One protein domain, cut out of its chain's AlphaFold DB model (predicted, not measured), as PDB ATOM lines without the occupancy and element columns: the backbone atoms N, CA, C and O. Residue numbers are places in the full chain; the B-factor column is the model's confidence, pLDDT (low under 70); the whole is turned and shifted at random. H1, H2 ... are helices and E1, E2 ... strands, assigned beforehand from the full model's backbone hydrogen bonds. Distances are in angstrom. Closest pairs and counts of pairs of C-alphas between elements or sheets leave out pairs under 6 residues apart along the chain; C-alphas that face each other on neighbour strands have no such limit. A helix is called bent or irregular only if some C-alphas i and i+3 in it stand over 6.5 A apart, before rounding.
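AT A GLANCE: This is residues 135 to 272 and 530 to 553 of the 571 residues of the protein "Hypothetical protein" of Alexandrium catenella (UniProt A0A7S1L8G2). Helix H6 runs through the middle of a helical body, and H4 crosses it with H2, H3, H5 and a small two-stranded sheet gathered round H4. Past the other end of H6 lie H7 and H9, while the long bent helix H11 packs on H8 with one arm and on H6 with the other. The printed part has 162 residues with eleven named helices and two strands, in the order H1 E1 H2 H3 H4 H5 E2 H6 H7 H8 H9 H10 H11; the sheet E1 - E2 is antiparallel, and the class is mostly helix. It is compact, with a radius of gyration of the C-alphas of 15.6 A and spans of 43 by 39 by 27 A.

IN THESE COORDINATES: Find C-alpha 142 at (-22.730, -22.491, 1.693), where H1 begins, residues 142 to 145. Next come E1, 152 to 154, H2, 155 to 160, H3, 162 to 169, and H4, 173 to 186, 20.0 A long. After H5, 195 to 198, and E2, 202 to 204, H6 starts at C-alpha 205, (-15.544, -22.439, -1.569), and runs 18.7 A to residue 217. H7, 223 to 231, is only just irregular: C-alphas 224 and 227 are 6.7 A apart. Then follow H8, 236 to 241, H9, 251 to 262, 16.6 A long, and H10, 267 to 271. H11, 530 to 553, was assigned as one helix by its hydrogen bonds but is bent, C-alphas 538 and 541 being 6.8 A apart; H11a covers 530 to 538 and H11b covers 541 to 553, ending at C-alpha 553, (1.281, -22.271, -6.357).

HOW THE PARTS SIT: Start at H4, the hub, which touches five helices. Its residues 180 to 184 touch H6, about perpendicular at 86 degrees, closest at C-alphas 180 and 211, 6.7 A. Its residues 173 to 177 touch H2, closest at C-alphas 158 and 174, 5.3 A, and its residues 173 to 174 touch H3, closest at C-alphas 162 and 173, 5.9 A. It only just touches H5 and H10, with 3 pairs of C-alphas within 8 A each, closest at 181 and 197, 6.4 A, and at 179 and 271, 5.9 A. H1 is close to H2 but not clearly touching, C-alphas 145 and 158 being 6.7 A apart. In the sheet, N 153 and O 203 are 2.9 A apart, within hydrogen-bond range. H11b touches H6, closest at C-alphas 206 and 544, 4.9 A, and H11a touches H8, closest at 237 and 534, 5.1 A. H9 touches H7, closest at C-alphas 223 and 262, 4.7 A. Every O i to N i+4 pair is within range in H2, H3, H4, H8, H9, H10, H11a and H11b, against 7 of 9 in H6 and 3 of 5 in H7; H1 and H5 are too short for such a pair.

THE WHOLE: Asp 163 and Thr 250 have the two C-alphas farthest apart, 44.1 A. Residues 273 to 529 are not printed, and C-alphas 272 and 530 stand 24.5 A apart across the cut. Of the links printed whole, none is long. Mean pLDDT of the printed part is 97.6, and no printed residue is under 70.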
ATOM      1  N   SER A 135     -31.835 -30.259  -5.215       96.44
ATOM      2  CA  SER A 135     -30.374 -30.139  -5.301       96.44
ATOM      3  C   SER A 135     -29.891 -28.701  -5.520       96.44
ATOM      4  O   SER A 135     -28.843 -28.321  -5.005       96.44
ATOM      5  N   VAL A 136     -30.645 -27.893  -6.270       97.00
ATOM      6  CA  VAL A 136     -30.311 -26.493  -6.563       97.00
ATOM      7  C   VAL A 136     -30.559 -25.605  -5.344       97.00
ATOM      8  O   VAL A 136     -29.812 -24.658  -5.126       97.00
ATOM      9  N   GLN A 137     -31.523 -25.944  -4.485       96.56
ATOM     10  CA  GLN A 137     -31.788 -25.198  -3.247       96.56
ATOM     11  C   GLN A 137     -30.625 -25.209  -2.239       96.56
ATOM     12  O   GLN A 137     -30.636 -24.399  -1.316       96.56
ATOM     13  N   LEU A 138     -29.651 -26.114  -2.395       96.81
ATOM     14  CA  LEU A 138     -28.423 -26.149  -1.594       96.81
ATOM     15  C   LEU A 138     -27.298 -25.282  -2.187       96.81
ATOM     16  O   LEU A 138     -26.328 -24.986  -1.496       96.81
ATOM     17  N   THR A 139     -27.408 -24.854  -3.449       96.19
ATOM     18  CA  THR A 139     -26.326 -24.141  -4.159       96.19
ATOM     19  C   THR A 139     -26.082 -22.722  -3.643       96.19
ATOM     20  O   THR A 139     -24.992 -22.195  -3.831       96.19
ATOM     21  N   ASP A 140     -27.058 -22.117  -2.960       94.50
ATOM     22  CA  ASP A 140     -26.942 -20.789  -2.346       94.50
ATOM     23  C   ASP A 140     -26.741 -20.838  -0.821       94.50
ATOM     24  O   ASP A 140     -26.750 -19.805  -0.156       94.50
ATOM     25  N   ARG A 141     -26.538 -22.033  -0.253       96.69
ATOM     26  CA  ARG A 141     -26.508 -22.262   1.200       96.69
ATOM     27  C   ARG A 141     -25.172 -22.787   1.694       96.69
ATOM     28  O   ARG A 141     -25.126 -23.744   2.459       96.69
ATOM     29  N   TRP A 142     -24.089 -22.138   1.273       97.81
ATOM     30  CA  TRP A 142     -22.730 -22.491   1.693       97.81
ATOM     31  C   TRP A 142     -22.607 -22.641   3.216       97.81
ATOM     32  O   TRP A 142     -22.072 -23.632   3.693       97.81
ATOM     33  N   GLU A 143     -23.184 -21.704   3.968       97.94
ATOM     34  CA  GLU A 143     -23.143 -21.685   5.437       97.94
ATOM     35  C   GLU A 143     -23.876 -22.869   6.096       97.94
ATOM     36  O   GLU A 143     -23.610 -23.182   7.248       97.94
ATOM     37  N   GLU A 144     -24.800 -23.535   5.390       97.69
ATOM     38  CA  GLU A 144     -25.454 -24.759   5.887       97.69
ATOM     39  C   GLU A 144     -24.674 -26.035   5.517       97.69
ATOM     40  O   GLU A 144     -24.975 -27.100   6.051       97.69
ATOM     41  N   LEU A 145     -23.716 -25.944   4.587       98.19
ATOM     42  CA  LEU A 145     -22.922 -27.074   4.089       98.19
ATOM     43  C   LEU A 145     -21.545 -27.158   4.764       98.19
ATOM     44  O   LEU A 145     -21.086 -28.253   5.070       98.19
ATOM     45  N   ASP A 146     -20.913 -26.009   4.989       98.31
ATOM     46  CA  ASP A 146     -19.623 -25.834   5.665       98.31
ATOM     47  C   ASP A 146     -19.868 -25.670   7.174       98.31
ATOM     48  O   ASP A 146     -20.059 -24.559   7.677       98.31
ATOM     49  N   LEU A 147     -19.971 -26.797   7.887       98.25
ATOM     50  CA  LEU A 147     -20.434 -26.836   9.280       98.25
ATOM     51  C   LEU A 147     -19.433 -26.192  10.243       98.25
ATOM     52  O   LEU A 147     -19.830 -25.699  11.304       98.25
ATOM     53  N   ASN A 148     -18.145 -26.223   9.902       98.12
ATOM     54  CA  ASN A 148     -17.077 -25.675  10.733       98.12
ATOM     55  C   ASN A 148     -16.639 -24.252  10.308       98.12
ATOM     56  O   ASN A 148     -15.948 -23.581  11.082       98.12
ATOM     57  N   GLY A 149     -17.064 -23.778   9.131       98.12
ATOM     58  CA  GLY A 149     -16.772 -22.446   8.604       98.12
ATOM     59  C   GLY A 149     -15.332 -22.262   8.117       98.12
ATOM     60  O   GLY A 149     -14.844 -21.126   8.090       98.12
ATOM     61  N   ASP A 150     -14.623 -23.340   7.775       98.12
ATOM     62  CA  ASP A 150     -13.220 -23.300   7.342       98.12
ATOM     63  C   ASP A 150     -13.047 -22.999   5.838       98.12
ATOM     64  O   ASP A 150     -11.920 -22.828   5.354       98.12
ATOM     65  N   GLY A 151     -14.153 -22.865   5.098       97.88
ATOM     66  CA  GLY A 151     -14.158 -22.620   3.658       97.88
ATOM     67  C   GLY A 151     -13.977 -23.886   2.817       97.88
ATOM     68  O   GLY A 151     -13.751 -23.786   1.599       97.88
ATOM     69  N   ILE A 152     -14.085 -25.067   3.424       98.38
ATOM     70  CA  ILE A 152     -13.926 -26.372   2.796       98.38
ATOM     71  C   ILE A 152     -15.121 -27.251   3.161       98.38
ATOM     72  O   ILE A 152     -15.166 -27.859   4.215       98.38
ATOM     73  N   TRP A 153     -16.035 -27.441   2.212       98.56
ATOM     74  CA  TRP A 153     -17.092 -28.427   2.379       98.56
ATOM     75  C   TRP A 153     -16.513 -29.829   2.177       98.56
ATOM     76  O   TRP A 153     -16.048 -30.174   1.084       98.56
ATOM     77  N   THR A 154     -16.500 -30.642   3.222       98.56
ATOM     78  CA  THR A 154     -15.967 -32.008   3.206       98.56
ATOM     79  C   THR A 154     -17.071 -33.049   3.055       98.56
ATOM     80  O   THR A 154     -18.236 -32.835   3.394       98.56
ATOM     81  N   ARG A 155     -16.698 -34.243   2.576       98.31
ATOM     82  CA  ARG A 155     -17.634 -35.378   2.516       98.31
ATOM     83  C   ARG A 155     -18.177 -35.746   3.904       98.31
ATOM     84  O   ARG A 155     -19.333 -36.132   4.016       98.31
ATOM     85  N   VAL A 156     -17.347 -35.609   4.942       98.44
ATOM     86  CA  VAL A 156     -17.714 -35.915   6.335       98.44
ATOM     87  C   VAL A 156     -18.815 -34.971   6.818       98.44
ATOM     88  O   VAL A 156     -19.819 -35.440   7.336       98.44
ATOM     89  N   GLU A 157     -18.702 -33.670   6.554       98.50
ATOM     90  CA  GLU A 157     -19.756 -32.705   6.901       98.50
ATOM     91  C   GLU A 157     -21.066 -32.979   6.157       98.50
ATOM     92  O   GLU A 157     -22.145 -32.886   6.741       98.50
ATOM     93  N   ALA A 158     -20.994 -33.372   4.880       98.19
ATOM     94  CA  ALA A 158     -22.182 -33.776   4.126       98.19
ATOM     95  C   ALA A 158     -22.875 -35.008   4.744       98.19
ATOM     96  O   ALA A 158     -24.104 -35.092   4.723       98.19
ATOM     97  N   GLU A 159     -22.110 -35.955   5.297       98.38
ATOM     98  CA  GLU A 159     -22.637 -37.115   6.029       98.38
ATOM     99  C   GLU A 159     -23.232 -36.712   7.387       98.38
ATOM    100  O   GLU A 159     -24.326 -37.170   7.725       98.38
ATOM    101  N   GLU A 160     -22.573 -35.823   8.132       98.31
ATOM    102  CA  GLU A 160     -23.045 -35.314   9.427       98.31
ATOM    103  C   GLU A 160     -24.342 -34.498   9.299       98.31
ATOM    104  O   GLU A 160     -25.264 -34.656  10.100       98.31
ATOM    105  N   ALA A 161     -24.467 -33.674   8.254       98.06
ATOM    106  CA  ALA A 161     -25.653 -32.855   7.994       98.06
ATOM    107  C   ALA A 161     -26.793 -33.611   7.280       98.06
ATOM    108  O   ALA A 161     -27.854 -33.031   7.013       98.06
ATOM    109  N   ARG A 162     -26.597 -34.896   6.951       97.81
ATOM    110  CA  ARG A 162     -27.455 -35.657   6.032       97.81
ATOM    111  C   ARG A 162     -28.925 -35.661   6.424       97.81
ATOM    112  O   ARG A 162     -29.767 -35.309   5.601       97.81
ATOM    113  N   ASP A 163     -29.243 -36.029   7.660       97.75
ATOM    114  CA  ASP A 163     -30.635 -36.183   8.097       97.75
ATOM    115  C   ASP A 163     -31.363 -34.837   8.189       97.75
ATOM    116  O   ASP A 163     -32.508 -34.712   7.745       97.75
ATOM    117  N   ALA A 164     -30.679 -33.805   8.692       97.25
ATOM    118  CA  ALA A 164     -31.232 -32.460   8.824       97.25
ATOM    119  C   ALA A 164     -31.524 -31.831   7.452       97.25
ATOM    120  O   ALA A 164     -32.641 -31.367   7.202       97.25
ATOM    121  N   LEU A 165     -30.552 -31.865   6.533       97.00
ATOM    122  CA  LEU A 165     -30.708 -31.297   5.192       97.00
ATOM    123  C   LEU A 165     -31.677 -32.117   4.336       97.00
ATOM    124  O   LEU A 165     -32.483 -31.534   3.610       97.00
ATOM    125  N   ARG A 166     -31.683 -33.448   4.460       97.12
ATOM    126  CA  ARG A 166     -32.644 -34.302   3.749       97.12
ATOM    127  C   ARG A 166     -34.073 -34.067   4.214       97.12
ATOM    128  O   ARG A 166     -34.967 -33.989   3.377       97.12
ATOM    129  N   CYS A 167     -34.293 -33.908   5.516       96.12
ATOM    130  CA  CYS A 167     -35.597 -33.533   6.062       96.12
ATOM    131  C   CYS A 167     -36.041 -32.151   5.551       96.12
ATOM    132  O   CYS A 167     -37.196 -31.982   5.163       96.12
ATOM    133  N   LYS A 168     -35.130 -31.171   5.496       95.38
ATOM    134  CA  LYS A 168     -35.445 -29.790   5.100       95.38
ATOM    135  C   LYS A 168     -35.679 -29.626   3.593       95.38
ATOM    136  O   LYS A 168     -36.652 -28.987   3.201       95.38
ATOM    137  N   TYR A 169     -34.831 -30.223   2.756       95.44
ATOM    138  CA  TYR A 169     -34.798 -29.985   1.306       95.44
ATOM    139  C   TYR A 169     -35.240 -31.178   0.455       95.44
ATOM    140  O   TYR A 169     -35.330 -31.041  -0.760       95.44
ATOM    141  N   ALA A 170     -35.531 -32.335   1.056       96.38
ATOM    142  CA  ALA A 170     -35.891 -33.567   0.345       96.38
ATOM    143  C   ALA A 170     -34.825 -34.045  -0.670       96.38
ATOM    144  O   ALA A 170     -35.144 -34.681  -1.675       96.38
ATOM    145  N   VAL A 171     -33.546 -33.764  -0.399       96.75
ATOM    146  CA  VAL A 171     -32.396 -34.257  -1.172       96.75
ATOM    147  C   VAL A 171     -31.298 -34.746  -0.239       96.75
ATOM    148  O   VAL A 171     -31.126 -34.217   0.855       96.75
ATOM    149  N   ASP A 172     -30.568 -35.773  -0.662       97.81
ATOM    150  CA  ASP A 172     -29.397 -36.250   0.063       97.81
ATOM    151  C   ASP A 172     -28.201 -35.317  -0.210       97.81
ATOM    152  O   ASP A 172     -27.736 -35.261  -1.356       97.81
ATOM    153  N   PRO A 173     -27.689 -34.568   0.785       98.00
ATOM    154  CA  PRO A 173     -26.562 -33.660   0.565       98.00
ATOM    155  C   PRO A 173     -25.290 -34.393   0.119       98.00
ATOM    156  O   PRO A 173     -24.473 -33.795  -0.576       98.00
ATOM    157  N   LEU A 174     -25.139 -35.685   0.434       98.12
ATOM    158  CA  LEU A 174     -23.998 -36.482  -0.016       98.12
ATOM    159  C   LEU A 174     -24.040 -36.737  -1.531       98.12
ATOM    160  O   LEU A 174     -23.013 -36.686  -2.204       98.12
ATOM    161  N   GLU A 175     -25.235 -36.954  -2.084       97.75
ATOM    162  CA  GLU A 175     -25.418 -37.080  -3.534       97.75
ATOM    163  C   GLU A 175     -25.090 -35.749  -4.221       97.75
ATOM    164  O   GLU A 175     -24.398 -35.730  -5.237       97.75
ATOM    165  N   VAL A 176     -25.517 -34.627  -3.631       97.88
ATOM    166  CA  VAL A 176     -25.200 -33.280  -4.133       97.88
ATOM    167  C   VAL A 176     -23.694 -33.012  -4.084       97.88
ATOM    168  O   VAL A 176     -23.142 -32.527  -5.069       97.88
ATOM    169  N   PHE A 177     -23.008 -33.391  -3.006       98.50
ATOM    170  CA  PHE A 177     -21.549 -33.315  -2.913       98.50
ATOM    171  C   PHE A 177     -20.873 -34.056  -4.078       98.50
ATOM    172  O   PHE A 177     -20.045 -33.491  -4.802       98.50
ATOM    173  N   ASP A 178     -21.279 -35.305  -4.315       98.12
ATOM    174  CA  ASP A 178     -20.732 -36.134  -5.392       98.12
ATOM    175  C   ASP A 178     -21.031 -35.535  -6.785       98.12
ATOM    176  O   ASP A 178     -20.181 -35.589  -7.682       98.12
ATOM    177  N   VAL A 179     -22.190 -34.887  -6.965       97.62
ATOM    178  CA  VAL A 179     -22.543 -34.143  -8.187       97.62
ATOM    179  C   VAL A 179     -21.584 -32.981  -8.439       97.62
ATOM    180  O   VAL A 179     -21.061 -32.862  -9.551       97.62
ATOM    181  N   PHE A 180     -21.317 -32.146  -7.431       98.19
ATOM    182  CA  PHE A 180     -20.375 -31.029  -7.558       98.19
ATOM    183  C   PHE A 180     -18.970 -31.532  -7.903       98.19
ATOM    184  O   PHE A 180     -18.360 -31.047  -8.861       98.19
ATOM    185  N   ALA A 181     -18.472 -32.545  -7.188       98.25
ATOM    186  CA  ALA A 181     -17.159 -33.130  -7.453       98.25
ATOM    187  C   ALA A 181     -17.060 -33.686  -8.885       98.25
ATOM    188  O   ALA A 181     -16.081 -33.432  -9.593       98.25
ATOM    189  N   LYS A 182     -18.091 -34.399  -9.354       97.94
ATOM    190  CA  LYS A 182     -18.156 -34.926 -10.724       97.94
ATOM    191  C   LYS A 182     -18.211 -33.804 -11.766       97.94
ATOM    192  O   LYS A 182     -17.530 -33.906 -12.786       97.94
ATOM    193  N   LEU A 183     -18.988 -32.745 -11.521       97.38
ATOM    194  CA  LEU A 183     -19.104 -31.591 -12.421       97.38
ATOM    195  C   LEU A 183     -17.765 -30.879 -12.563       97.38
ATOM    196  O   LEU A 183     -17.322 -30.627 -13.680       97.38
ATOM    197  N   LEU A 184     -17.078 -30.635 -11.451       97.81
ATOM    198  CA  LEU A 184     -15.767 -29.995 -11.449       97.81
ATOM    199  C   LEU A 184     -14.721 -30.834 -12.197       97.81
ATOM    200  O   LEU A 184     -13.976 -30.283 -13.001       97.81
ATOM    201  N   ARG A 185     -14.727 -32.167 -12.035       97.81
ATOM    202  CA  ARG A 185     -13.859 -33.083 -12.807       97.81
ATOM    203  C   ARG A 185     -14.094 -33.004 -14.313       97.81
ATOM    204  O   ARG A 185     -13.140 -33.010 -15.079       97.81
ATOM    205  N   GLN A 186     -15.344 -32.874 -14.758       96.81
ATOM    206  CA  GLN A 186     -15.644 -32.689 -16.185       96.81
ATOM    207  C   GLN A 186     -15.185 -31.334 -16.733       96.81
ATOM    208  O   GLN A 186     -15.084 -31.168 -17.945       96.81
ATOM    209  N   ARG A 187     -14.915 -30.362 -15.856       96.19
ATOM    210  CA  ARG A 187     -14.449 -29.015 -16.204       96.19
ATOM    211  C   ARG A 187     -12.950 -28.830 -15.979       96.19
ATOM    212  O   ARG A 187     -12.483 -27.697 -16.003       96.19
ATOM    213  N   GLU A 188     -12.197 -29.911 -15.799       96.44
ATOM    214  CA  GLU A 188     -10.750 -29.861 -15.564       96.44
ATOM    215  C   GLU A 188      -9.974 -29.175 -16.706       96.44
ATOM    216  O   GLU A 188      -8.915 -28.597 -16.479       96.44
ATOM    217  N   GLU A 189     -10.533 -29.156 -17.921       95.31
ATOM    218  CA  GLU A 189      -9.993 -28.396 -19.058       95.31
ATOM    219  C   GLU A 189     -10.044 -26.868 -18.870       95.31
ATOM    220  O   GLU A 189      -9.323 -26.134 -19.543       95.31
ATOM    221  N   HIS A 190     -10.895 -26.379 -17.965       94.75
ATOM    222  CA  HIS A 190     -11.093 -24.954 -17.715       94.75
ATOM    223  C   HIS A 190     -10.534 -24.497 -16.370       94.75
ATOM    224  O   HIS A 190     -10.206 -23.325 -16.244       94.75
ATOM    225  N   ILE A 191     -10.441 -25.376 -15.368       96.69
ATOM    226  CA  ILE A 191     -10.049 -25.013 -14.003       96.69
ATOM    227  C   ILE A 191      -9.143 -26.084 -13.386       96.69
ATOM    228  O   ILE A 191      -9.421 -27.280 -13.472       96.69
ATOM    229  N   TRP A 192      -8.051 -25.662 -12.740       97.38
ATOM    230  CA  TRP A 192      -7.160 -26.583 -12.033       97.38
ATOM    231  C   TRP A 192      -7.841 -27.148 -10.781       97.38
ATOM    232  O   TRP A 192      -8.384 -26.395  -9.976       97.38
ATOM    233  N   LEU A 193      -7.781 -28.467 -10.584       98.25
ATOM    234  CA  LEU A 193      -8.439 -29.149  -9.467       98.25
ATOM    235  C   LEU A 193      -7.434 -29.564  -8.386       98.25
ATOM    236  O   LEU A 193      -6.483 -30.301  -8.659       98.25
ATOM    237  N   HIS A 194      -7.694 -29.148  -7.145       97.69
ATOM    238  CA  HIS A 194      -6.936 -29.577  -5.969       97.69
ATOM    239  C   HIS A 194      -6.985 -31.115  -5.816       97.69
ATOM    240  O   HIS A 194      -8.048 -31.707  -6.044       97.69
ATOM    241  N   PRO A 195      -5.892 -31.793  -5.401       96.94
ATOM    242  CA  PRO A 195      -5.878 -33.250  -5.232       96.94
ATOM    243  C   PRO A 195      -7.009 -33.782  -4.341       96.94
ATOM    244  O   PRO A 195      -7.639 -34.776  -4.689       96.94
ATOM    245  N   GLY A 196      -7.350 -33.067  -3.262       97.50
ATOM    246  CA  GLY A 196      -8.463 -33.439  -2.379       97.50
ATOM    247  C   GLY A 196      -9.826 -33.491  -3.089       97.50
ATOM    248  O   GLY A 196     -10.619 -34.398  -2.840       97.50
ATOM    249  N   LEU A 197     -10.071 -32.590  -4.046       97.81
ATOM    250  CA  LEU A 197     -11.282 -32.586  -4.875       97.81
ATOM    251  C   LEU A 197     -11.249 -33.690  -5.944       97.81
ATOM    252  O   LEU A 197     -12.251 -34.374  -6.184       97.81
ATOM    253  N   ARG A 198     -10.085 -33.921  -6.568       97.56
ATOM    254  CA  ARG A 198      -9.895 -35.042  -7.508       97.56
ATOM    255  C   ARG A 198     -10.189 -36.385  -6.846       97.56
ATOM    256  O   ARG A 198     -10.819 -37.234  -7.465       97.56
ATOM    257  N   GLU A 199      -9.820 -36.533  -5.581       97.88
ATOM    258  CA  GLU A 199     -10.118 -37.712  -4.763       97.88
ATOM    259  C   GLU A 199     -11.556 -37.724  -4.217       97.88
ATOM    260  O   GLU A 199     -12.032 -38.766  -3.781       97.88
ATOM    261  N   GLY A 200     -12.281 -36.601  -4.283       97.31
ATOM    262  CA  GLY A 200     -13.670 -36.499  -3.815       97.31
ATOM    263  C   GLY A 200     -13.792 -36.440  -2.294       97.31
ATOM    264  O   GLY A 200     -14.764 -36.948  -1.741       97.31
ATOM    265  N   ARG A 201     -12.788 -35.869  -1.621       98.31
ATOM    266  CA  ARG A 201     -12.767 -35.695  -0.162       98.31
ATOM    267  C   ARG A 201     -13.271 -34.321   0.274       98.31
ATOM    268  O   ARG A 201     -13.922 -34.220   1.309       98.31
ATOM    269  N   GLU A 202     -12.994 -33.292  -0.523       98.06
ATOM    270  CA  GLU A 202     -13.296 -31.898  -0.192       98.06
ATOM    271  C   GLU A 202     -13.675 -31.063  -1.424       98.06
ATOM    272  O   GLU A 202     -13.167 -31.291  -2.524       98.06
ATOM    273  N   ILE A 203     -14.522 -30.055  -1.219       98.56
ATOM    274  CA  ILE A 203     -14.881 -29.008  -2.174       98.56
ATOM    275  C   ILE A 203     -14.628 -27.666  -1.489       98.56
ATOM    276  O   ILE A 203     -15.340 -27.268  -0.576       98.56
ATOM    277  N   ARG A 204     -13.611 -26.935  -1.948       98.38
ATOM    278  CA  ARG A 204     -13.320 -25.580  -1.449       98.38
ATOM    279  C   ARG A 204     -14.346 -24.577  -1.971       98.38
ATOM    280  O   ARG A 204     -14.843 -24.740  -3.091       98.38
ATOM    281  N   ARG A 205     -14.581 -23.499  -1.219       98.31
ATOM    282  CA  ARG A 205     -15.544 -22.439  -1.569       98.31
ATOM    283  C   ARG A 205     -15.373 -21.889  -2.987       98.31
ATOM    284  O   ARG A 205     -16.368 -21.675  -3.678       98.31
ATOM    285  N   ALA A 206     -14.136 -21.718  -3.454       98.25
ATOM    286  CA  ALA A 206     -13.859 -21.261  -4.816       98.25
ATOM    287  C   ALA A 206     -14.453 -22.205  -5.881       98.25
ATOM    288  O   ALA A 206     -15.161 -21.781  -6.795       98.25
ATOM    289  N   TYR A 207     -14.237 -23.513  -5.724       98.44
ATOM    290  CA  TYR A 207     -14.778 -24.521  -6.635       98.44
ATOM    291  C   TYR A 207     -16.299 -24.608  -6.567       98.44
ATOM    292  O   TYR A 207     -16.953 -24.720  -7.605       98.44
ATOM    293  N   PHE A 208     -16.857 -24.527  -5.358       98.38
ATOM    294  CA  PHE A 208     -18.301 -24.491  -5.164       98.38
ATOM    295  C   PHE A 208     -18.920 -23.302  -5.896       98.38
ATOM    296  O   PHE A 208     -19.828 -23.496  -6.695       98.38
ATOM    297  N   THR A 209     -18.364 -22.103  -5.711       98.12
ATOM    298  CA  THR A 209     -18.827 -20.871  -6.366       98.12
ATOM    299  C   THR A 209     -18.813 -21.023  -7.889       98.12
ATOM    300  O   THR A 209     -19.819 -20.767  -8.543       98.12
ATOM    301  N   TYR A 210     -17.729 -21.543  -8.471       97.81
ATOM    302  CA  TYR A 210     -17.625 -21.747  -9.923       97.81
ATOM    303  C   TYR A 210     -18.644 -22.742 -10.507       97.81
ATOM    304  O   TYR A 210     -19.138 -22.548 -11.630       97.81
ATOM    305  N   ALA A 211     -18.941 -23.819  -9.772       97.75
ATOM    306  CA  ALA A 211     -19.936 -24.817 -10.161       97.75
ATOM    307  C   ALA A 211     -21.379 -24.365  -9.873       97.75
ATOM    308  O   ALA A 211     -22.283 -24.743 -10.620       97.75
ATOM    309  N   ALA A 212     -21.599 -23.538  -8.847       97.56
ATOM    310  CA  ALA A 212     -22.924 -23.097  -8.427       97.56
ATOM    311  C   ALA A 212     -23.680 -22.394  -9.560       97.56
ATOM    312  O   ALA A 212     -24.844 -22.706  -9.773       97.56
ATOM    313  N   GLY A 213     -23.034 -21.541 -10.366       97.12
ATOM    314  CA  GLY A 213     -23.725 -20.876 -11.480       97.12
ATOM    315  C   GLY A 213     -24.272 -21.834 -12.548       97.12
ATOM    316  O   GLY A 213     -25.389 -21.624 -13.016       97.12
ATOM    317  N   ASP A 214     -23.543 -22.909 -12.891       97.62
ATOM    318  CA  ASP A 214     -24.037 -23.939 -13.828       97.62
ATOM    319  C   ASP A 214     -25.281 -24.635 -13.237       97.62
ATOM    320  O   ASP A 214     -26.258 -24.886 -13.944       97.62
ATOM    321  N   LEU A 215     -25.262 -24.929 -11.932       97.62
ATOM    322  CA  LEU A 215     -26.346 -25.633 -11.241       97.62
ATOM    323  C   LEU A 215     -27.568 -24.747 -10.975       97.62
ATOM    324  O   LEU A 215     -28.693 -25.223 -11.104       97.62
ATOM    325  N   ILE A 216     -27.376 -23.463 -10.672       97.81
ATOM    326  CA  ILE A 216     -28.462 -22.484 -10.539       97.81
ATOM    327  C   ILE A 216     -29.222 -22.373 -11.865       97.81
ATOM    328  O   ILE A 216     -30.453 -22.359 -11.870       97.81
ATOM    329  N   MET A 217     -28.518 -22.387 -13.005       97.88
ATOM    330  CA  MET A 217     -29.164 -22.404 -14.322       97.88
ATOM    331  C   MET A 217     -30.001 -23.663 -14.559       97.88
ATOM    332  O   MET A 217     -31.016 -23.579 -15.241       97.88
ATOM    333  N   CYS A 218     -29.668 -24.801 -13.944       98.06
ATOM    334  CA  CYS A 218     -30.521 -25.991 -13.994       98.06
ATOM    335  C   CYS A 218     -31.883 -25.794 -13.306       98.06
ATOM    336  O   CYS A 218     -32.793 -26.588 -13.530       98.06
ATOM    337  N   GLY A 219     -32.067 -24.736 -12.508       97.19
ATOM    338  CA  GLY A 219     -33.386 -24.323 -12.016       97.19
ATOM    339  C   GLY A 219     -34.359 -23.919 -13.133       97.19
ATOM    340  O   GLY A 219     -35.568 -23.899 -12.917       97.19
ATOM    341  N   TYR A 220     -33.857 -23.666 -14.343       96.56
ATOM    342  CA  TYR A 220     -34.647 -23.365 -15.530       96.56
ATOM    343  C   TYR A 220     -34.876 -24.669 -16.300       96.56
ATOM    344  O   TYR A 220     -33.997 -25.187 -16.973       96.56
ATOM    345  N   ARG A 221     -36.070 -25.247 -16.161       94.50
ATOM    346  CA  ARG A 221     -36.375 -26.663 -16.455       94.50
ATOM    347  C   ARG A 221     -35.928 -27.221 -17.822       94.50
ATOM    348  O   ARG A 221     -35.748 -28.432 -17.953       94.50
ATOM    349  N   ASN A 222     -35.896 -26.389 -18.864       97.12
ATOM    350  CA  ASN A 222     -35.700 -26.811 -20.247       97.12
ATOM    351  C   ASN A 222     -35.034 -25.712 -21.080       97.12
ATOM    352  O   ASN A 222     -35.003 -24.542 -20.707       97.12
ATOM    353  N   GLN A 223     -34.526 -26.113 -22.241       97.81
ATOM    354  CA  GLN A 223     -33.824 -25.234 -23.172       97.81
ATOM    355  C   GLN A 223     -34.666 -24.052 -23.683       97.81
ATOM    356  O   GLN A 223     -34.107 -23.004 -23.993       97.81
ATOM    357  N   ASP A 224     -35.996 -24.175 -23.726       97.88
ATOM    358  CA  ASP A 224     -36.879 -23.100 -24.201       97.88
ATOM    359  C   ASP A 224     -36.794 -21.855 -23.296       97.88
ATOM    360  O   ASP A 224     -37.007 -20.733 -23.751       97.88
ATOM    361  N   MET A 225     -36.399 -22.036 -22.029       98.25
ATOM    362  CA  MET A 225     -36.163 -20.955 -21.066       98.25
ATOM    363  C   MET A 225     -34.882 -20.152 -21.330       98.25
ATOM    364  O   MET A 225     -34.680 -19.119 -20.692       98.25
ATOM    365  N   CYS A 226     -34.004 -20.573 -22.249       98.62
ATOM    366  CA  CYS A 226     -32.748 -19.861 -22.505       98.62
ATOM    367  C   CYS A 226     -32.967 -18.434 -23.026       98.62
ATOM    368  O   CYS A 226     -32.190 -17.537 -22.696       98.62
ATOM    369  N   ALA A 227     -34.043 -18.196 -23.784       98.25
ATOM    370  CA  ALA A 227     -34.427 -16.845 -24.182       98.25
ATOM    371  C   ALA A 227     -34.849 -16.000 -22.967       98.25
ATOM    372  O   ALA A 227     -34.422 -14.855 -22.854       98.25
ATOM    373  N   ASN A 228     -35.627 -16.564 -22.036       98.31
ATOM    374  CA  ASN A 228     -36.031 -15.889 -20.799       98.31
ATOM    375  C   ASN A 228     -34.812 -15.545 -19.932       98.31
ATOM    376  O   ASN A 228     -34.686 -14.411 -19.489       98.31
ATOM    377  N   LEU A 229     -33.881 -16.488 -19.751       98.00
ATOM    378  CA  LEU A 229     -32.622 -16.268 -19.027       98.00
ATOM    379  C   LEU A 229     -31.820 -15.096 -19.601       98.00
ATOM    380  O   LEU A 229     -31.334 -14.245 -18.855       98.00
ATOM    381  N   LEU A 230     -31.704 -15.042 -20.928       98.12
ATOM    382  CA  LEU A 230     -31.003 -13.962 -21.609       98.12
ATOM    383  C   LEU A 230     -31.732 -12.617 -21.448       98.12
ATOM    384  O   LEU A 230     -31.090 -11.621 -21.139       98.12
ATOM    385  N   MET A 231     -33.063 -12.594 -21.579       98.00
ATOM    386  CA  MET A 231     -33.879 -11.391 -21.342       98.00
ATOM    387  C   MET A 231     -33.828 -10.908 -19.886       98.00
ATOM    388  O   MET A 231     -33.939  -9.711 -19.642       98.00
ATOM    389  N   ASN A 232     -33.619 -11.820 -18.936       97.50
ATOM    390  CA  ASN A 232     -33.483 -11.525 -17.510       97.50
ATOM    391  C   ASN A 232     -32.060 -11.089 -17.119       97.50
ATOM    392  O   ASN A 232     -31.754 -10.981 -15.934       97.50
ATOM    393  N   GLY A 233     -31.174 -10.857 -18.091       97.94
ATOM    394  CA  GLY A 233     -29.828 -10.333 -17.859       97.94
ATOM    395  C   GLY A 233     -28.838 -11.340 -17.270       97.94
ATOM    396  O   GLY A 233     -27.741 -10.957 -16.864       97.94
ATOM    397  N   ALA A 234     -29.161 -12.641 -17.263       98.19
ATOM    398  CA  ALA A 234     -28.287 -13.673 -16.695       98.19
ATOM    399  C   ALA A 234     -26.922 -13.781 -17.405       98.19
ATOM    400  O   ALA A 234     -25.979 -14.345 -16.853       98.19
ATOM    401  N   PHE A 235     -26.811 -13.241 -18.625       98.50
ATOM    402  CA  PHE A 235     -25.600 -13.256 -19.447       98.50
ATOM    403  C   PHE A 235     -25.083 -11.852 -19.805       98.50
ATOM    404  O   PHE A 235     -24.154 -11.740 -20.602       98.50
ATOM    405  N   ASP A 236     -25.613 -10.776 -19.218       98.50
ATOM    406  CA  ASP A 236     -25.227  -9.414 -19.619       98.50
ATOM    407  C   ASP A 236     -23.750  -9.116 -19.324       98.50
ATOM    408  O   ASP A 236     -23.028  -8.616 -20.186       98.50
ATOM    409  N   ALA A 237     -23.264  -9.488 -18.138       98.25
ATOM    410  CA  ALA A 237     -21.866  -9.318 -17.747       98.25
ATOM    411  C   ALA A 237     -20.862 -10.082 -18.638       98.25
ATOM    412  O   ALA A 237     -19.925  -9.449 -19.133       98.25
ATOM    413  N   PRO A 238     -21.017 -11.392 -18.924       97.94
ATOM    414  CA  PRO A 238     -20.080 -12.086 -19.803       97.94
ATOM    415  C   PRO A 238     -20.121 -11.549 -21.239       97.94
ATOM    416  O   PRO A 238     -19.068 -11.448 -21.868       97.94
ATOM    417  N   LEU A 239     -21.281 -11.107 -21.736       98.31
ATOM    418  CA  LEU A 239     -21.385 -10.435 -23.037       98.31
ATOM    419  C   LEU A 239     -20.705  -9.059 -23.041       98.31
ATOM    420  O   LEU A 239     -20.096  -8.667 -24.038       98.31
ATOM    421  N   LYS A 240     -20.781  -8.322 -21.928       98.06
ATOM    422  CA  LYS A 240     -20.209  -6.979 -21.804       98.06
ATOM    423  C   LYS A 240     -18.694  -6.995 -21.633       98.06
ATOM    424  O   LYS A 240     -17.991  -6.280 -22.348       98.06
ATOM    425  N   TYR A 241     -18.203  -7.803 -20.700       97.69
ATOM    426  CA  TYR A 241     -16.815  -7.775 -20.238       97.69
ATOM    427  C   TYR A 241     -15.986  -8.955 -20.757       97.69
ATOM    428  O   TYR A 241     -14.760  -8.877 -20.826       97.69
ATOM    429  N   GLY A 242     -16.627 -10.052 -21.171       96.62
ATOM    430  CA  GLY A 242     -15.921 -11.255 -21.606       96.62
ATOM    431  C   GLY A 242     -15.183 -11.977 -20.479       96.62
ATOM    432  O   GLY A 242     -14.156 -12.600 -20.742       96.62
ATOM    433  N   THR A 243     -15.682 -11.879 -19.247       95.31
ATOM    434  CA  THR A 243     -15.075 -12.438 -18.026       95.31
ATOM    435  C   THR A 243     -15.274 -13.946 -17.866       95.31
ATOM    436  O   THR A 243     -14.568 -14.571 -17.080       95.31
ATOM    437  N   ALA A 244     -16.191 -14.558 -18.627       95.00
ATOM    438  CA  ALA A 244     -16.489 -15.989 -18.561       95.00
ATOM    439  C   ALA A 244     -16.142 -16.706 -19.884       95.00
ATOM    440  O   ALA A 244     -16.976 -16.753 -20.796       95.00
ATOM    441  N   PRO A 245     -14.952 -17.332 -19.998       92.00
ATOM    442  CA  PRO A 245     -14.510 -17.997 -21.230       92.00
ATOM    443  C   PRO A 245     -15.481 -19.068 -21.745       92.00
ATOM    444  O   PRO A 245     -15.617 -19.247 -22.950       92.00
ATOM    445  N   ARG A 246     -16.191 -19.752 -20.833       94.62
ATOM    446  CA  ARG A 246     -17.158 -20.812 -21.163       94.62
ATOM    447  C   ARG A 246     -18.465 -20.312 -21.791       94.62
ATOM    448  O   ARG A 246     -19.157 -21.107 -22.417       94.62
ATOM    449  N   VAL A 247     -18.810 -19.037 -21.597       96.69
ATOM    450  CA  VAL A 247     -20.038 -18.421 -22.133       96.69
ATOM    451  C   VAL A 247     -19.749 -17.722 -23.459       96.69
ATOM    452  O   VAL A 247     -20.540 -17.834 -24.386       96.69
ATOM    453  N   GLY A 248     -18.600 -17.047 -23.569       96.31
ATOM    454  CA  GLY A 248     -18.232 -16.251 -24.741       96.31
ATOM    455  C   GLY A 248     -18.740 -14.805 -24.680       96.31
ATOM    456  O   GLY A 248     -19.184 -14.333 -23.636       96.31
ATOM    457  N   LYS A 249     -18.611 -14.081 -25.802       97.88
ATOM    458  CA  LYS A 249     -18.926 -12.639 -25.922       97.88
ATOM    459  C   LYS A 249     -20.048 -12.334 -26.917       97.88
ATOM    460  O   LYS A 249     -20.257 -11.178 -27.255       97.88
ATOM    461  N   THR A 250     -20.709 -13.351 -27.464       98.25
ATOM    462  CA  THR A 250     -21.794 -13.178 -28.442       98.25
ATOM    463  C   THR A 250     -23.089 -13.791 -27.932       98.25
ATOM    464  O   THR A 250     -23.066 -14.757 -27.162       98.25
ATOM    465  N   ILE A 251     -24.224 -13.270 -28.405       98.31
ATOM    466  CA  ILE A 251     -25.551 -13.799 -28.063       98.31
ATOM    467  C   ILE A 251     -25.634 -15.298 -28.407       98.31
ATOM    468  O   ILE A 251     -26.183 -16.090 -27.644       98.31
ATOM    469  N   GLU A 252     -25.054 -15.713 -29.535       98.44
ATOM    470  CA  GLU A 252     -24.993 -17.111 -29.977       98.44
ATOM    471  C   GLU A 252     -24.225 -17.988 -28.992       98.44
ATOM    472  O   GLU A 252     -24.693 -19.077 -28.668       98.44
ATOM    473  N   SER A 253     -23.073 -17.519 -28.504       98.06
ATOM    474  CA  SER A 253     -22.249 -18.280 -27.563       98.06
ATOM    475  C   SER A 253     -22.947 -18.472 -26.210       98.06
ATOM    476  O   SER A 253     -22.978 -19.593 -25.698       98.06
ATOM    477  N   ALA A 254     -23.629 -17.436 -25.704       98.38
ATOM    478  CA  ALA A 254     -24.412 -17.521 -24.473       98.38
ATOM    479  C   ALA A 254     -25.601 -18.490 -24.599       98.38
ATOM    480  O   ALA A 254     -25.801 -19.349 -23.737       98.38
ATOM    481  N   LEU A 255     -26.355 -18.414 -25.703       98.31
ATOM    482  CA  LEU A 255     -27.463 -19.339 -25.966       98.31
ATOM    483  C   LEU A 255     -26.975 -20.780 -26.145       98.31
ATOM    484  O   LEU A 255     -27.574 -21.690 -25.580       98.31
ATOM    485  N   ALA A 256     -25.878 -21.001 -26.876       98.50
ATOM    486  CA  ALA A 256     -25.301 -22.332 -27.059       98.50
ATOM    487  C   ALA A 256     -24.852 -22.950 -25.727       98.50
ATOM    488  O   ALA A 256     -25.084 -24.137 -25.484       98.50
ATOM    489  N   TYR A 257     -24.254 -22.145 -24.845       98.06
ATOM    490  CA  TYR A 257     -23.907 -22.571 -23.493       98.06
ATOM    491  C   TYR A 257     -25.158 -22.966 -22.689       98.06
ATOM    492  O   TYR A 257     -25.191 -24.063 -22.134       98.06
ATOM    493  N   CYS A 258     -26.209 -22.140 -22.697       98.56
ATOM    494  CA  CYS A 258     -27.467 -22.445 -22.014       98.56
ATOM    495  C   CYS A 258     -28.147 -23.716 -22.558       98.56
ATOM    496  O   CYS A 258     -28.534 -24.594 -21.784       98.56
ATOM    497  N   TYR A 259     -28.233 -23.874 -23.882       98.50
ATOM    498  CA  TYR A 259     -28.822 -25.061 -24.505       98.50
ATOM    499  C   TYR A 259     -28.084 -26.341 -24.108       98.50
ATOM    500  O   TYR A 259     -28.723 -27.299 -23.686       98.50
ATOM    501  N   LYS A 260     -26.746 -26.335 -24.099       98.25
ATOM    502  CA  LYS A 260     -25.938 -27.482 -23.645       98.25
ATOM    503  C   LYS A 260     -26.179 -27.854 -22.169       98.25
ATOM    504  O   LYS A 260     -25.942 -28.997 -21.752       98.25
ATOM    505  N   LEU A 261     -26.599 -26.900 -21.337       97.94
ATOM    506  CA  LEU A 261     -26.981 -27.181 -19.953       97.94
ATOM    507  C   LEU A 261     -28.364 -27.842 -19.882       97.94
ATOM    508  O   LEU A 261     -28.496 -28.876 -19.221       97.94
ATOM    509  N   LEU A 262     -29.353 -27.266 -20.575       98.19
ATOM    510  CA  LEU A 262     -30.786 -27.530 -20.370       98.19
ATOM    511  C   LEU A 262     -31.440 -28.484 -21.385       98.19
ATOM    512  O   LEU A 262     -32.601 -28.873 -21.205       98.19
ATOM    513  N   GLU A 263     -30.742 -28.857 -22.457       97.88
ATOM    514  CA  GLU A 263     -31.242 -29.825 -23.436       97.88
ATOM    515  C   GLU A 263     -31.517 -31.197 -22.784       97.88
ATOM    516  O   GLU A 263     -30.906 -31.550 -21.768       97.88
ATOM    517  N   PRO A 264     -32.458 -32.001 -23.314       97.69
ATOM    518  CA  PRO A 264     -32.629 -33.389 -22.885       97.69
ATOM    519  C   PRO A 264     -31.312 -34.175 -22.993       97.69
ATOM    520  O   PRO A 264     -30.675 -34.189 -24.043       97.69
ATOM    521  N   GLY A 265     -30.883 -34.815 -21.903       97.38
ATOM    522  CA  GLY A 265     -29.568 -35.466 -21.815       97.38
ATOM    523  C   GLY A 265     -28.378 -34.499 -21.708       97.38
ATOM    524  O   GLY A 265     -27.228 -34.935 -21.780       97.38
ATOM    525  N   GLY A 266     -28.634 -33.202 -21.515       97.56
ATOM    526  CA  GLY A 266     -27.639 -32.151 -21.333       97.56
ATOM    527  C   GLY A 266     -26.863 -32.267 -20.019       97.56
ATOM    528  O   GLY A 266     -26.822 -33.311 -19.362       97.56
ATOM    529  N   THR A 267     -26.180 -31.192 -19.635       97.12
ATOM    530  CA  THR A 267     -25.358 -31.192 -18.409       97.12
ATOM    531  C   THR A 267     -26.221 -31.361 -17.158       97.12
ATOM    532  O   THR A 267     -25.904 -32.202 -16.322       97.12
ATOM    533  N   CYS A 268     -27.340 -30.640 -17.051       98.06
ATOM    534  CA  CYS A 268     -28.191 -30.691 -15.864       98.06
ATOM    535  C   CYS A 268     -28.767 -32.093 -15.622       98.06
ATOM    536  O   CYS A 268     -28.663 -32.620 -14.522       98.06
ATOM    537  N   GLU A 269     -29.297 -32.744 -16.662       97.38
ATOM    538  CA  GLU A 269     -29.911 -34.074 -16.540       97.38
ATOM    539  C   GLU A 269     -28.896 -35.203 -16.293       97.38
ATOM    540  O   GLU A 269     -29.217 -36.174 -15.616       97.38
ATOM    541  N   ARG A 270     -27.663 -35.088 -16.806       97.19
ATOM    542  CA  ARG A 270     -26.612 -36.106 -16.600       97.19
ATOM    543  C   ARG A 270     -25.896 -35.998 -15.259       97.19
ATOM    544  O   ARG A 270     -25.252 -36.963 -14.829       97.19
ATOM    545  N   MET A 271     -25.904 -34.806 -14.676       96.69
ATOM    546  CA  MET A 271     -25.088 -34.496 -13.511       96.69
ATOM    547  C   MET A 271     -25.907 -34.461 -12.241       96.69
ATOM    548  O   MET A 271     -25.426 -34.988 -11.246       96.69
ATOM    549  N   LEU A 272     -27.110 -33.886 -12.272       97.38
ATOM    550  CA  LEU A 272     -27.941 -33.762 -11.082       97.38
ATOM    551  C   LEU A 272     -28.539 -35.109 -10.635       97.38
ATOM    552  O   LEU A 272     -28.713 -36.015 -11.455       97.38
ATOM    553  N   PRO A 530     -30.659  -9.870 -11.806       97.94
ATOM    554  CA  PRO A 530     -29.631  -9.386 -12.733       97.94
ATOM    555  C   PRO A 530     -28.360  -8.898 -12.018       97.94
ATOM    556  O   PRO A 530     -27.253  -9.154 -12.479       97.94
ATOM    557  N   ALA A 531     -28.509  -8.274 -10.845       98.25
ATOM    558  CA  ALA A 531     -27.387  -7.808 -10.032       98.25
ATOM    559  C   ALA A 531     -26.547  -8.962  -9.456       98.25
ATOM    560  O   ALA A 531     -25.323  -8.850  -9.372       98.25
ATOM    561  N   PHE A 532     -27.188 -10.078  -9.083       97.81
ATOM    562  CA  PHE A 532     -26.476 -11.294  -8.688       97.81
ATOM    563  C   PHE A 532     -25.643 -11.827  -9.855       97.81
ATOM    564  O   PHE A 532     -24.446 -12.044  -9.691       97.81
ATOM    565  N   TRP A 533     -26.245 -11.984 -11.040       98.31
ATOM    566  CA  TRP A 533     -25.535 -12.503 -12.211       98.31
ATOM    567  C   TRP A 533     -24.409 -11.583 -12.674       98.31
ATOM    568  O   TRP A 533     -23.344 -12.071 -13.048       98.31
ATOM    569  N   GLU A 534     -24.606 -10.266 -12.607       98.19
ATOM    570  CA  GLU A 534     -23.546  -9.303 -12.886       98.19
ATOM    571  C   GLU A 534     -22.367  -9.494 -11.926       98.19
ATOM    572  O   GLU A 534     -21.242  -9.690 -12.382       98.19
ATOM    573  N   GLY A 535     -22.619  -9.542 -10.612       98.25
ATOM    574  CA  GLY A 535     -21.578  -9.787  -9.610       98.25
ATOM    575  C   GLY A 535     -20.883 -11.143  -9.772       98.25
ATOM    576  O   GLY A 535     -19.654 -11.207  -9.708       98.25
ATOM    577  N   TYR A 536     -21.654 -12.193 -10.046       98.25
ATOM    578  CA  TYR A 536     -21.152 -13.551 -10.224       98.25
ATOM    579  C   TYR A 536     -20.176 -13.650 -11.400       98.25
ATOM    580  O   TYR A 536     -19.063 -14.164 -11.266       98.25
ATOM    581  N   TRP A 537     -20.569 -13.132 -12.564       98.12
ATOM    582  CA  TRP A 537     -19.738 -13.213 -13.760       98.12
ATOM    583  C   TRP A 537     -18.589 -12.209 -13.773       98.12
ATOM    584  O   TRP A 537     -17.532 -12.527 -14.318       98.12
ATOM    585  N   ASP A 538     -18.785 -11.004 -13.242       97.94
ATOM    586  CA  ASP A 538     -17.778  -9.938 -13.281       97.94
ATOM    587  C   ASP A 538     -16.726 -10.082 -12.175       97.94
ATOM    588  O   ASP A 538     -15.544  -9.837 -12.408       97.94
ATOM    589  N   ARG A 539     -17.126 -10.526 -10.976       98.12
ATOM    590  CA  ARG A 539     -16.243 -10.563  -9.798       98.12
ATOM    591  C   ARG A 539     -15.962 -11.974  -9.314       98.12
ATOM    592  O   ARG A 539     -14.795 -12.335  -9.179       98.12
ATOM    593  N   ASP A 540     -17.000 -12.771  -9.083       98.00
ATOM    594  CA  ASP A 540     -16.836 -14.037  -8.365       98.00
ATOM    595  C   ASP A 540     -16.093 -15.074  -9.215       98.00
ATOM    596  O   ASP A 540     -15.120 -15.668  -8.758       98.00
ATOM    597  N   VAL A 541     -16.475 -15.254 -10.484       97.50
ATOM    598  CA  VAL A 541     -15.803 -16.204 -11.389       97.50
ATOM    599  C   VAL A 541     -14.319 -15.851 -11.604       97.50
ATOM    600  O   VAL A 541     -13.482 -16.741 -11.438       97.50
ATOM    601  N   PRO A 542     -13.932 -14.596 -11.916       97.56
ATOM    602  CA  PRO A 542     -12.518 -14.217 -11.972       97.56
ATOM    603  C   PRO A 542     -11.770 -14.405 -10.645       97.56
ATOM    604  O   PRO A 542     -10.631 -14.878 -10.657       97.56
ATOM    605  N   ALA A 543     -12.400 -14.088  -9.507       97.81
ATOM    606  CA  ALA A 543     -11.805 -14.298  -8.187       97.81
ATOM    607  C   ALA A 543     -11.522 -15.783  -7.918       97.81
ATOM    608  O   ALA A 543     -10.446 -16.112  -7.416       97.81
ATOM    609  N   VAL A 544     -12.418 -16.685  -8.338       97.62
ATOM    610  CA  VAL A 544     -12.184 -18.134  -8.255       97.62
ATOM    611  C   VAL A 544     -10.921 -18.535  -9.012       97.62
ATOM    612  O   VAL A 544     -10.104 -19.280  -8.475       97.62
ATOM    613  N   PHE A 545     -10.717 -18.046 -10.238       97.31
ATOM    614  CA  PHE A 545      -9.508 -18.377 -10.999       97.31
ATOM    615  C   PHE A 545      -8.233 -17.880 -10.308       97.31
ATOM    616  O   PHE A 545      -7.244 -18.613 -10.257       97.31
ATOM    617  N   ALA A 546      -8.263 -16.676  -9.731       97.62
ATOM    618  CA  ALA A 546      -7.136 -16.142  -8.970       97.62
ATOM    619  C   ALA A 546      -6.824 -16.987  -7.719       97.62
ATOM    620  O   ALA A 546      -5.661 -17.304  -7.460       97.62
ATOM    621  N   GLU A 547      -7.848 -17.400  -6.970       97.69
ATOM    622  CA  GLU A 547      -7.690 -18.242  -5.780       97.69
ATOM    623  C   GLU A 547      -7.175 -19.645  -6.134       97.69
ATOM    624  O   GLU A 547      -6.273 -20.172  -5.481       97.69
ATOM    625  N   VAL A 548      -7.686 -20.237  -7.212       97.19
ATOM    626  CA  VAL A 548      -7.253 -21.551  -7.703       97.19
ATOM    627  C   VAL A 548      -5.788 -21.535  -8.143       97.19
ATOM    628  O   VAL A 548      -5.053 -22.478  -7.836       97.19
ATOM    629  N   GLU A 549      -5.322 -20.469  -8.796       97.50
ATOM    630  CA  GLU A 549      -3.900 -20.312  -9.127       97.50
ATOM    631  C   GLU A 549      -3.029 -20.128  -7.872       97.50
ATOM    632  O   GLU A 549      -1.941 -20.707  -7.781       97.50
ATOM    633  N   ALA A 550      -3.518 -19.416  -6.852       97.25
ATOM    634  CA  ALA A 550      -2.822 -19.308  -5.568       97.25
ATOM    635  C   ALA A 550      -2.703 -20.671  -4.858       97.25
ATOM    636  O   ALA A 550      -1.624 -21.029  -4.372       97.25
ATOM    637  N   LEU A 551      -3.772 -21.476  -4.858       96.06
ATOM    638  CA  LEU A 551      -3.764 -22.843  -4.324       96.06
ATOM    639  C   LEU A 551      -2.793 -23.747  -5.090       96.06
ATOM    640  O   LEU A 551      -2.058 -24.528  -4.480       96.06
ATOM    641  N   ARG A 552      -2.746 -23.622  -6.419       96.62
ATOM    642  CA  ARG A 552      -1.806 -24.361  -7.269       96.62
ATOM    643  C   ARG A 552      -0.355 -24.019  -6.929       96.62
ATOM    644  O   ARG A 552       0.472 -24.926  -6.799       96.62
ATOM    645  N   ALA A 553      -0.050 -22.735  -6.744       96.75
ATOM    646  CA  ALA A 553       1.281 -22.271  -6.357       96.75
ATOM    647  C   ALA A 553       1.683 -22.769  -4.956       96.75
ATOM    648  O   ALA A 553       2.802 -23.256  -4.770       96.75
TER     649      ALA A 553